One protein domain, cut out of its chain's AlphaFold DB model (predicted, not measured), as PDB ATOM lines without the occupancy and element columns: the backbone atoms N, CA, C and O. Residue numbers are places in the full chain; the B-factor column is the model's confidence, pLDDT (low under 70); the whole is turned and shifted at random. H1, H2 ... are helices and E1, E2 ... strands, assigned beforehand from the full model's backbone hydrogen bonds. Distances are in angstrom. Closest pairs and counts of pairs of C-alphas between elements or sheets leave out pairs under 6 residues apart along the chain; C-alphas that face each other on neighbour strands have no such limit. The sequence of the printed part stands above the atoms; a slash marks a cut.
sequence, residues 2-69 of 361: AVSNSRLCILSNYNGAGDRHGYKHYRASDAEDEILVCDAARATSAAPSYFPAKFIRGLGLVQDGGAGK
ATOM      1  N   ALA A   2      12.089   9.348 126.032       90.31
ATOM      2  CA  ALA A   2      13.400   9.155 126.663       90.31
ATOM      3  C   ALA A   2      13.348   8.089 127.765       90.31
ATOM      4  O   ALA A   2      12.457   8.114 128.610       90.31
ATOM      5  N   VAL A   3      14.314   7.171 127.780       88.44
ATOM      6  CA  VAL A   3      14.376   6.071 128.762       88.44
ATOM      7  C   VAL A   3      14.724   6.581 130.163       88.44
ATOM      8  O   VAL A   3      14.240   6.048 131.153       88.44
ATOM      9  N   SER A   4      15.543   7.630 130.261       88.69
ATOM     10  CA  SER A   4      16.077   8.122 131.537       88.69
ATOM     11  C   SER A   4      15.037   8.771 132.453       88.69
ATOM     12  O   SER A   4      15.186   8.730 133.669       88.69
ATOM     13  N   ASN A   5      14.012   9.406 131.886       86.81
ATOM     14  CA  ASN A   5      13.031  10.194 132.636       86.81
ATOM     15  C   ASN A   5      11.597  10.047 132.109       86.81
ATOM     16  O   ASN A   5      10.723  10.812 132.511       86.81
ATOM     17  N   SER A   6      11.364   9.114 131.182       86.62
ATOM     18  CA  SER A   6      10.058   8.864 130.560       86.62
ATOM     19  C   SER A   6       9.412  10.105 129.930       86.62
ATOM     20  O   SER A   6       8.196  10.169 129.773       86.62
ATOM     21  N   ARG A   7      10.204  11.116 129.548       89.75
ATOM     22  CA  ARG A   7       9.683  12.324 128.898       89.75
ATOM     23  C   ARG A   7       9.396  12.041 127.426       89.75
ATOM     24  O   ARG A   7      10.236  11.479 126.715       89.75
ATOM     25  N   LEU A   8       8.228  12.469 126.943       92.50
ATOM     26  CA  LEU A   8       7.918  12.448 125.515       92.50
ATOM     27  C   LEU A   8       8.957  13.287 124.757       92.50
ATOM     28  O   LEU A   8       9.262  14.416 125.147       92.50
ATOM     29  N   CYS A   9       9.509  12.721 123.686       92.81
ATOM     30  CA  CYS A   9      10.420  13.419 122.787       92.81
ATOM     31  C   CYS A   9       9.785  13.457 121.404       92.81
ATOM     32  O   CYS A   9       9.448  12.398 120.879       92.81
ATOM     33  N   ILE A  10       9.635  14.654 120.846       93.06
ATOM     34  CA  ILE A  10       9.124  14.868 119.494       93.06
ATOM     35  C   ILE A  10      10.320  15.158 118.594       93.06
ATOM     36  O   ILE A  10      11.098  16.075 118.864       93.06
ATOM     37  N   LEU A  11      10.470  14.337 117.558       92.38
ATOM     38  CA  LEU A  11      11.453  14.522 116.498       92.38
ATOM     39  C   LEU A  11      10.731  15.178 115.321       92.38
ATOM     40  O   LEU A  11       9.739  14.628 114.843       92.38
ATOM     41  N   SER A  12      11.195  16.341 114.874       90.19
ATOM     42  CA  SER A  12      10.529  17.119 113.827       90.19
ATOM     43  C   SER A  12      11.489  17.523 112.705       90.19
ATOM     44  O   SER A  12      12.716  17.486 112.842       90.19
ATOM     45  N   ASN A  13      10.907  17.920 111.573       88.75
ATOM     46  CA  ASN A  13      11.616  18.429 110.399       88.75
ATOM     47  C   ASN A  13      11.511  19.958 110.244       88.75
ATOM     48  O   ASN A  13      11.906  20.494 109.210       88.75
ATOM     49  N   TYR A  14      10.961  20.655 111.238       87.50
ATOM     50  CA  TYR A  14      10.827  22.108 111.253       87.50
ATOM     51  C   TYR A  14      11.565  22.698 112.453       87.50
ATOM     52  O   TYR A  14      11.825  22.036 113.459       87.50
ATOM     53  N   ASN A  15      11.899  23.981 112.351       81.19
ATOM     54  CA  ASN A  15      12.510  24.695 113.459       81.19
ATOM     55  C   ASN A  15      11.443  24.986 114.517       81.19
ATOM     56  O   ASN A  15      10.422  25.609 114.227       81.19
ATOM     57  N   GLY A  16      11.681  24.524 115.743       71.25
ATOM     58  CA  GLY A  16      10.750  24.658 116.859       71.25
ATOM     59  C   GLY A  16      10.728  26.068 117.442       71.25
ATOM     60  O   GLY A  16      11.160  26.262 118.573       71.25
ATOM     61  N   ALA A  17      10.226  27.049 116.692       68.56
ATOM     62  CA  ALA A  17       9.846  28.337 117.267       68.56
ATOM     63  C   ALA A  17       8.660  28.145 118.236       68.56
ATOM     64  O   ALA A  17       7.866  27.216 118.057       68.56
ATOM     65  N   GLY A  18       8.567  28.985 119.270       71.75
ATOM     66  CA  GLY A  18       7.492  28.953 120.269       71.75
ATOM     67  C   GLY A  18       7.809  28.150 121.537       71.75
ATOM     68  O   GLY A  18       8.639  27.234 121.537       71.75
ATOM     69  N   ASP A  19       7.123  28.508 122.623       78.88
ATOM     70  CA  ASP A  19       7.269  27.870 123.930       78.88
ATOM     71  C   ASP A  19       6.569  26.508 123.965       78.88
ATOM     72  O   ASP A  19       5.437  26.343 123.511       78.88
ATOM     73  N   ARG A  20       7.258  25.506 124.520       86.31
ATOM     74  CA  ARG A  20       6.764  24.128 124.609       86.31
ATOM     75  C   ARG A  20       6.848  23.627 126.037       86.31
ATOM     76  O   ARG A  20       7.909  23.654 126.662       86.31
ATOM     77  N   HIS A  21       5.738  23.090 126.526       82.88
ATOM     78  CA  HIS A  21       5.623  22.543 127.873       82.88
ATOM     79  C   HIS A  21       5.158  21.081 127.821       82.88
ATOM     80  O   HIS A  21       4.431  20.677 126.922       82.88
ATOM     81  N   GLY A  22       5.596  20.267 128.783       84.88
ATOM     82  CA  GLY A  22       5.152  18.870 128.925       84.88
ATOM     83  C   GLY A  22       5.918  17.825 128.099       84.88
ATOM     84  O   GLY A  22       5.931  16.657 128.470       84.88
ATOM     85  N   TYR A  23       6.646  18.216 127.052       90.38
ATOM     86  CA  TYR A  23       7.463  17.301 126.241       90.38
ATOM     87  C   TYR A  23       8.776  17.966 125.794       90.38
ATOM     88  O   TYR A  23       9.009  19.146 126.059       90.38
ATOM     89  N   LYS A  24       9.710  17.193 125.230       90.62
ATOM     90  CA  LYS A  24      10.975  17.693 124.671       90.62
ATOM     91  C   LYS A  24      10.874  17.689 123.148       90.62
ATOM     92  O   LYS A  24      10.885  16.623 122.543       90.62
ATOM     93  N   HIS A  25      10.795  18.862 122.539       91.75
ATOM     94  CA  HIS A  25      11.025  18.998 121.105       91.75
ATOM     95  C   HIS A  25      12.523  18.923 120.840       91.75
ATOM     96  O   HIS A  25      13.307  19.596 121.516       91.75
ATOM     97  N   TYR A  26      12.928  18.084 119.896       89.25
ATOM     98  CA  TYR A  26      14.323  17.942 119.524       89.25
ATOM     99  C   TYR A  26      14.550  18.393 118.090       89.25
ATOM    100  O   TYR A  26      13.926  17.888 117.159       89.25
ATOM    101  N   ARG A  27      15.514  19.298 117.939       88.56
ATOM    102  CA  ARG A  27      16.086  19.723 116.669       88.56
ATOM    103  C   ARG A  27      17.587  19.885 116.870       88.56
ATOM    104  O   ARG A  27      17.993  20.411 117.908       88.56
ATOM    105  N   ALA A  28      18.387  19.409 115.923       85.31
ATOM    106  CA  ALA A  28      19.825  19.620 115.974       85.31
ATOM    107  C   ALA A  28      20.139  21.115 115.795       85.31
ATOM    108  O   ALA A  28      19.411  21.830 115.103       85.31
ATOM    109  N   SER A  29      21.191  21.598 116.457       82.81
ATOM    110  CA  SER A  29      21.664  22.976 116.274       82.81
ATOM    111  C   SER A  29      22.467  23.129 114.984       82.81
ATOM    112  O   SER A  29      22.377  24.168 114.336       82.81
ATOM    113  N   ASP A  30      23.188  22.075 114.603       84.38
ATOM    114  CA  ASP A  30      24.035  22.016 113.420       84.38
ATOM    115  C   ASP A  30      23.504  20.975 112.430       84.38
ATOM    116  O   ASP A  30      23.013  19.917 112.826       84.38
ATOM    117  N   ALA A  31      23.641  21.260 111.132       84.50
ATOM    118  CA  ALA A  31      23.159  20.382 110.063       84.50
ATOM    119  C   ALA A  31      23.815  18.987 110.089       84.50
ATOM    120  O   ALA A  31      23.171  17.995 109.760       84.50
ATOM    121  N   GLU A  32      25.076  18.907 110.515       85.00
ATOM    122  CA  GLU A  32      25.831  17.651 110.627       85.00
ATOM    123  C   GLU A  32      25.346  16.763 111.785       85.00
ATOM    124  O   GLU A  32      25.593  15.559 111.793       85.00
ATOM    125  N   ASP A  33      24.641  17.346 112.759       85.06
ATOM    126  CA  ASP A  33      24.058  16.636 113.901       85.06
ATOM    127  C   ASP A  33      22.579  16.272 113.675       85.06
ATOM    128  O   ASP A  33      21.906  15.776 114.585       85.06
ATOM    129  N   GLU A  34      22.053  16.510 112.469       88.81
ATOM    130  CA  GLU A  34      20.679  16.171 112.119       88.81
ATOM    131  C   GLU A  34      20.407  14.674 112.238       88.81
ATOM    132  O   GLU A  34      21.173  13.817 111.789       88.81
ATOM    133  N   ILE A  35      19.255  14.346 112.823       91.31
ATOM    134  CA  ILE A  35      18.851  12.952 112.962       91.31
ATOM    135  C   ILE A  35      18.505  12.401 111.583       91.31
ATOM    136  O   ILE A  35      17.609  12.895 110.895       91.31
ATOM    137  N   LEU A  36      19.158  11.302 111.223       92.12
ATOM    138  CA  LEU A  36      18.789  10.527 110.050       92.12
ATOM    139  C   LEU A  36      17.365   9.981 110.204       92.12
ATOM    140  O   LEU A  36      17.000   9.442 111.249       92.12
ATOM    141  N   VAL A  37      16.575  10.030 109.131       94.12
ATOM    142  CA  VAL A  37      15.190   9.520 109.128       94.12
ATOM    143  C   VAL A  37      15.123   8.063 109.600       94.12
ATOM    144  O   VAL A  37      14.223   7.701 110.354       94.12
ATOM    145  N   CYS A  38      16.102   7.234 109.227       95.50
ATOM    146  CA  CYS A  38      16.179   5.844 109.678       95.50
ATOM    147  C   CYS A  38      16.399   5.716 111.195       95.50
ATOM    148  O   CYS A  38      15.859   4.805 111.816       95.50
ATOM    149  N   ASP A  39      17.134   6.637 111.815       94.81
ATOM    150  CA  ASP A  39      17.364   6.647 113.256       94.81
ATOM    151  C   ASP A  39      16.134   7.135 114.022       94.81
ATOM    152  O   ASP A  39      15.787   6.541 115.045       94.81
ATOM    153  N   ALA A  40      15.432   8.145 113.499       94.69
ATOM    154  CA  ALA A  40      14.137   8.572 114.026       94.69
ATOM    155  C   ALA A  40      13.090   7.447 113.936       94.69
ATOM    156  O   ALA A  40      12.407   7.162 114.922       94.69
ATOM    157  N   ALA A  41      13.016   6.761 112.791       95.00
ATOM    158  CA  ALA A  41      12.124   5.621 112.583       95.00
ATOM    159  C   ALA A  41      12.433   4.479 113.565       95.00
ATOM    160  O   ALA A  41      11.547   3.990 114.262       95.00
ATOM    161  N   ARG A  42      13.710   4.105 113.711       95.50
ATOM    162  CA  ARG A  42      14.128   3.087 114.689       95.50
ATOM    163  C   ARG A  42      13.812   3.497 116.123       95.50
ATOM    164  O   ARG A  42      13.412   2.648 116.907       95.50
ATOM    165  N   ALA A  43      13.991   4.769 116.474       94.50
ATOM    166  CA  ALA A  43      13.673   5.275 117.804       94.50
ATOM    167  C   ALA A  43      12.173   5.195 118.120       94.50
ATOM    168  O   ALA A  43      11.811   4.776 119.218       94.50
ATOM    169  N   THR A  44      11.305   5.581 117.178       93.50
ATOM    170  CA  THR A  44       9.853   5.559 117.409       93.50
ATOM    171  C   THR A  44       9.261   4.154 117.391       93.50
ATOM    172  O   THR A  44       8.248   3.956 118.043       93.50
ATOM    173  N   SER A  45       9.884   3.193 116.703       92.56
ATOM    174  CA  SER A  45       9.442   1.790 116.659       92.56
ATOM    175  C   SER A  45      10.146   0.893 117.682       92.56
ATOM    176  O   SER A  45       9.940  -0.320 117.680       92.56
ATOM    177  N   ALA A  46      11.010   1.448 118.538       93.44
ATOM    178  CA  ALA A  46      11.744   0.689 119.548       93.44
ATOM    179  C   ALA A  46      10.837   0.310 120.732       93.44
ATOM    180  O   ALA A  46      10.989   0.833 121.840       93.44
ATOM    181  N   ALA A  47       9.849  -0.551 120.478       88.88
ATOM    182  CA  ALA A  47       8.890  -1.003 121.470       88.88
ATOM    183  C   ALA A  47       9.592  -1.868 122.534       88.88
ATOM    184  O   ALA A  47      10.259  -2.851 122.182       88.88
ATOM    185  N   PRO A  48       9.444  -1.545 123.837       85.50
ATOM    186  CA  PRO A  48       9.900  -2.391 124.931       85.50
ATOM    187  C   PRO A  48       9.512  -3.853 124.719       85.50
ATOM    188  O   PRO A  48       8.404  -4.141 124.278       85.50
ATOM    189  N   SER A  49      10.419  -4.769 125.061       84.88
ATOM    190  CA  SER A  49      10.335  -6.225 124.834       84.88
ATOM    191  C   SER A  49      10.477  -6.725 123.388       84.88
ATOM    192  O   SER A  49      10.799  -7.898 123.230       84.88
ATOM    193  N   TYR A  50      10.363  -5.866 122.370       87.25
ATOM    194  CA  TYR A  50      10.610  -6.236 120.966       87.25
ATOM    195  C   TYR A  50      11.975  -5.754 120.472       87.25
ATOM    196  O   TYR A  50      12.732  -6.514 119.872       87.25
ATOM    197  N   PHE A  51      12.319  -4.495 120.755       92.06
ATOM    198  CA  PHE A  51      13.534  -3.867 120.243       92.06
ATOM    199  C   PHE A  51      14.301  -3.122 121.343       92.06
ATOM    200  O   PHE A  51      13.696  -2.573 122.268       92.06
ATOM    201  N   PRO A  52      15.644  -3.062 121.252       93.81
ATOM    202  CA  PRO A  52      16.440  -2.241 122.153       93.81
ATOM    203  C   PRO A  52      16.184  -0.748 121.908       93.81
ATOM    204  O   PRO A  52      15.958  -0.317 120.776       93.81
ATOM    205  N   ALA A  53      16.293   0.053 122.970       94.69
ATOM    206  CA  ALA A  53      16.240   1.507 122.869       94.69
ATOM    207  C   ALA A  53      17.340   2.041 121.932       94.69
ATOM    208  O   ALA A  53      18.471   1.549 121.915       94.69
ATOM    209  N   LYS A  54      17.016   3.086 121.171       95.69
ATOM    210  CA  LYS A  54      17.927   3.739 120.229       95.69
ATOM    211  C   LYS A  54      18.637   4.898 120.915       95.69
ATOM    212  O   LYS A  54      17.999   5.763 121.507       95.69
ATOM    213  N   PHE A  55      19.961   4.946 120.815       94.62
ATOM    214  CA  PHE A  55      20.711   6.134 121.214       94.62
ATOM    215  C   PHE A  55      20.608   7.212 120.134       94.62
ATOM    216  O   PHE A  55      20.865   6.937 118.961       94.62
ATOM    217  N   ILE A  56      20.262   8.429 120.548       91.94
ATOM    218  CA  ILE A  56      20.237   9.629 119.715       91.94
ATOM    219  C   ILE A  56      21.078  10.707 120.407       91.94
ATOM    220  O   ILE A  56      20.851  11.035 121.577       91.94
ATOM    221  N   ARG A  57      22.058  11.273 119.692       88.06
ATOM    222  CA  ARG A  57      22.946  12.319 120.224       88.06
ATOM    223  C   ARG A  57      22.118  13.501 120.749       88.06
ATOM    224  O   ARG A  57      21.196  13.965 120.095       88.06
ATOM    225  N   GLY A  58      22.389  13.969 121.968       86.50
ATOM    226  CA  GLY A  58      21.634  15.065 122.609       86.50
ATOM    227  C   GLY A  58      20.272  14.681 123.226       86.50
ATOM    228  O   GLY A  58      19.704  15.458 124.005       86.50
ATOM    229  N   LEU A  59      19.756  13.477 122.953       88.88
ATOM    230  CA  LEU A  59      18.588  12.902 123.638       88.88
ATOM    231  C   LEU A  59      18.939  11.753 124.584       88.88
ATOM    232  O   LEU A  59      18.227  11.552 125.566       88.88
ATOM    233  N   GLY A  60      20.027  11.031 124.315       92.69
ATOM    234  CA  GLY A  60      20.356   9.792 125.009       92.69
ATOM    235  C   GLY A  60      19.572   8.608 124.441       92.69
ATOM    236  O   GLY A  60      19.235   8.584 123.258       92.69
ATOM    237  N   LEU A  61      19.298   7.609 125.281       95.25
ATOM    238  CA  LEU A  61      18.491   6.450 124.897       95.25
ATOM    239  C   LEU A  61      17.007   6.822 124.834       95.25
ATOM    240  O   LEU A  61      16.427   7.300 125.813       95.25
ATOM    241  N   VAL A  62      16.393   6.559 123.686       94.25
ATOM    242  CA  VAL A  62      14.971   6.751 123.415       94.25
ATOM    243  C   VAL A  62      14.334   5.442 122.950       94.25
ATOM    244  O   VAL A  62      14.974   4.605 122.320       94.25
ATOM    245  N   GLN A  63      13.064   5.270 123.281       93.19
ATOM    246  CA  GLN A  63      12.232   4.122 122.922       93.19
ATOM    247  C   GLN A  63      10.889   4.592 122.352       93.19
ATOM    248  O   GLN A  63      10.632   5.803 122.301       93.19
ATOM    249  N   ASP A  64      10.030   3.649 121.980       91.75
ATOM    250  CA  ASP A  64       8.702   3.895 121.411       91.75
ATOM    251  C   ASP A  64       7.866   4.907 122.231       91.75
ATOM    252  O   ASP A  64       7.939   4.977 123.464       91.75
ATOM    253  N   GLY A  65       7.098   5.748 121.533       84.81
ATOM    254  CA  GLY A  65       6.186   6.729 122.128       84.81
ATOM    255  C   GLY A  65       4.971   6.102 122.821       84.81
ATOM    256  O   GLY A  65       4.489   6.646 123.819       84.81
ATOM    257  N   GLY A  66       4.527   4.929 122.369       79.62
ATOM    258  CA  GLY A  66       3.426   4.176 122.962       79.62
ATOM    259  C   GLY A  66       3.681   3.780 124.414       79.62
ATOM    260  O   GLY A  66       2.763   3.791 125.235       79.62
ATOM    261  N   ALA A  67       4.946   3.575 124.784       73.06
ATOM    262  CA  ALA A  67       5.339   3.286 126.158       73.06
ATOM    263  C   ALA A  67       4.950   4.398 127.162       73.06
ATOM    264  O   ALA A  67       4.915   4.153 128.368       73.06
ATOM    265  N   GLY A  68       4.674   5.616 126.679       65.50
ATOM    266  CA  GLY A  68       4.316   6.793 127.472       65.50
ATOM    267  C   GLY A  68       2.850   7.197 127.356       65.50
ATOM    268  O   GLY A  68       2.551   8.367 127.564       65.50
ATOM    269  N   LYS A  69       1.946   6.274 126.988       72.19
ATOM    270  CA  LYS A  69       0.521   6.544 126.682       72.19
ATOM    271  C   LYS A  69       0.283   7.420 125.444       72.19
ATOM    272  O   LYS A  69      -0.807   7.953 125.269       72.19
TER     273      LYS A  69
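AT A GLANCE: This is residues 2 to 69 of the 361 residues of the protein "Patatin domain containing protein" of Pyrenophora tritici-repentis (UniProt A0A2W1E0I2). This model has little regular structure: mostly loops, with a parallel strand pair E1 and E2, a hairpin E3 and E4, and a short helix H1 packed on E3. The printed part has 68 residues; E1, E2, H1, E3 and E4, in chain order, hold only 20, mixed helix and strand. It is compact, radius of gyration of the C-alphas 11.8 A, spans 35 by 27 by 17 A.

HOW THE PARTS SIT: Start at E1, residues 9 to 11, and E2, residues 24 to 26, parallel at 25 degrees; N 10 and O 24 are within hydrogen-bond range, 2.9 A. In H1, residues 37 to 44, every O i to N i+4 pair is within range. E3, residues 54 to 56, and E4, residues 60 to 62, form an antiparallel hairpin; N 54 and O 62 are within range, 2.8 A. The closest C-alphas of H1 and E3, Ala 43 and Lys 54, are 5.1 A apart; those of H1 and E1, Ala 40 and Leu 11, 7.0 A.

IN THESE COORDINATES: Find C-alpha 9 at (10.420, 13.419, 122.787), where E1 begins; H1 runs 10.6 A; E4 ends at C-alpha 62, (14.971, 6.751, 123.415).

THE WHOLE: The printed part has no cut; E1 to E2 is a long link. Residues 17 and 68 have pLDDT under 70.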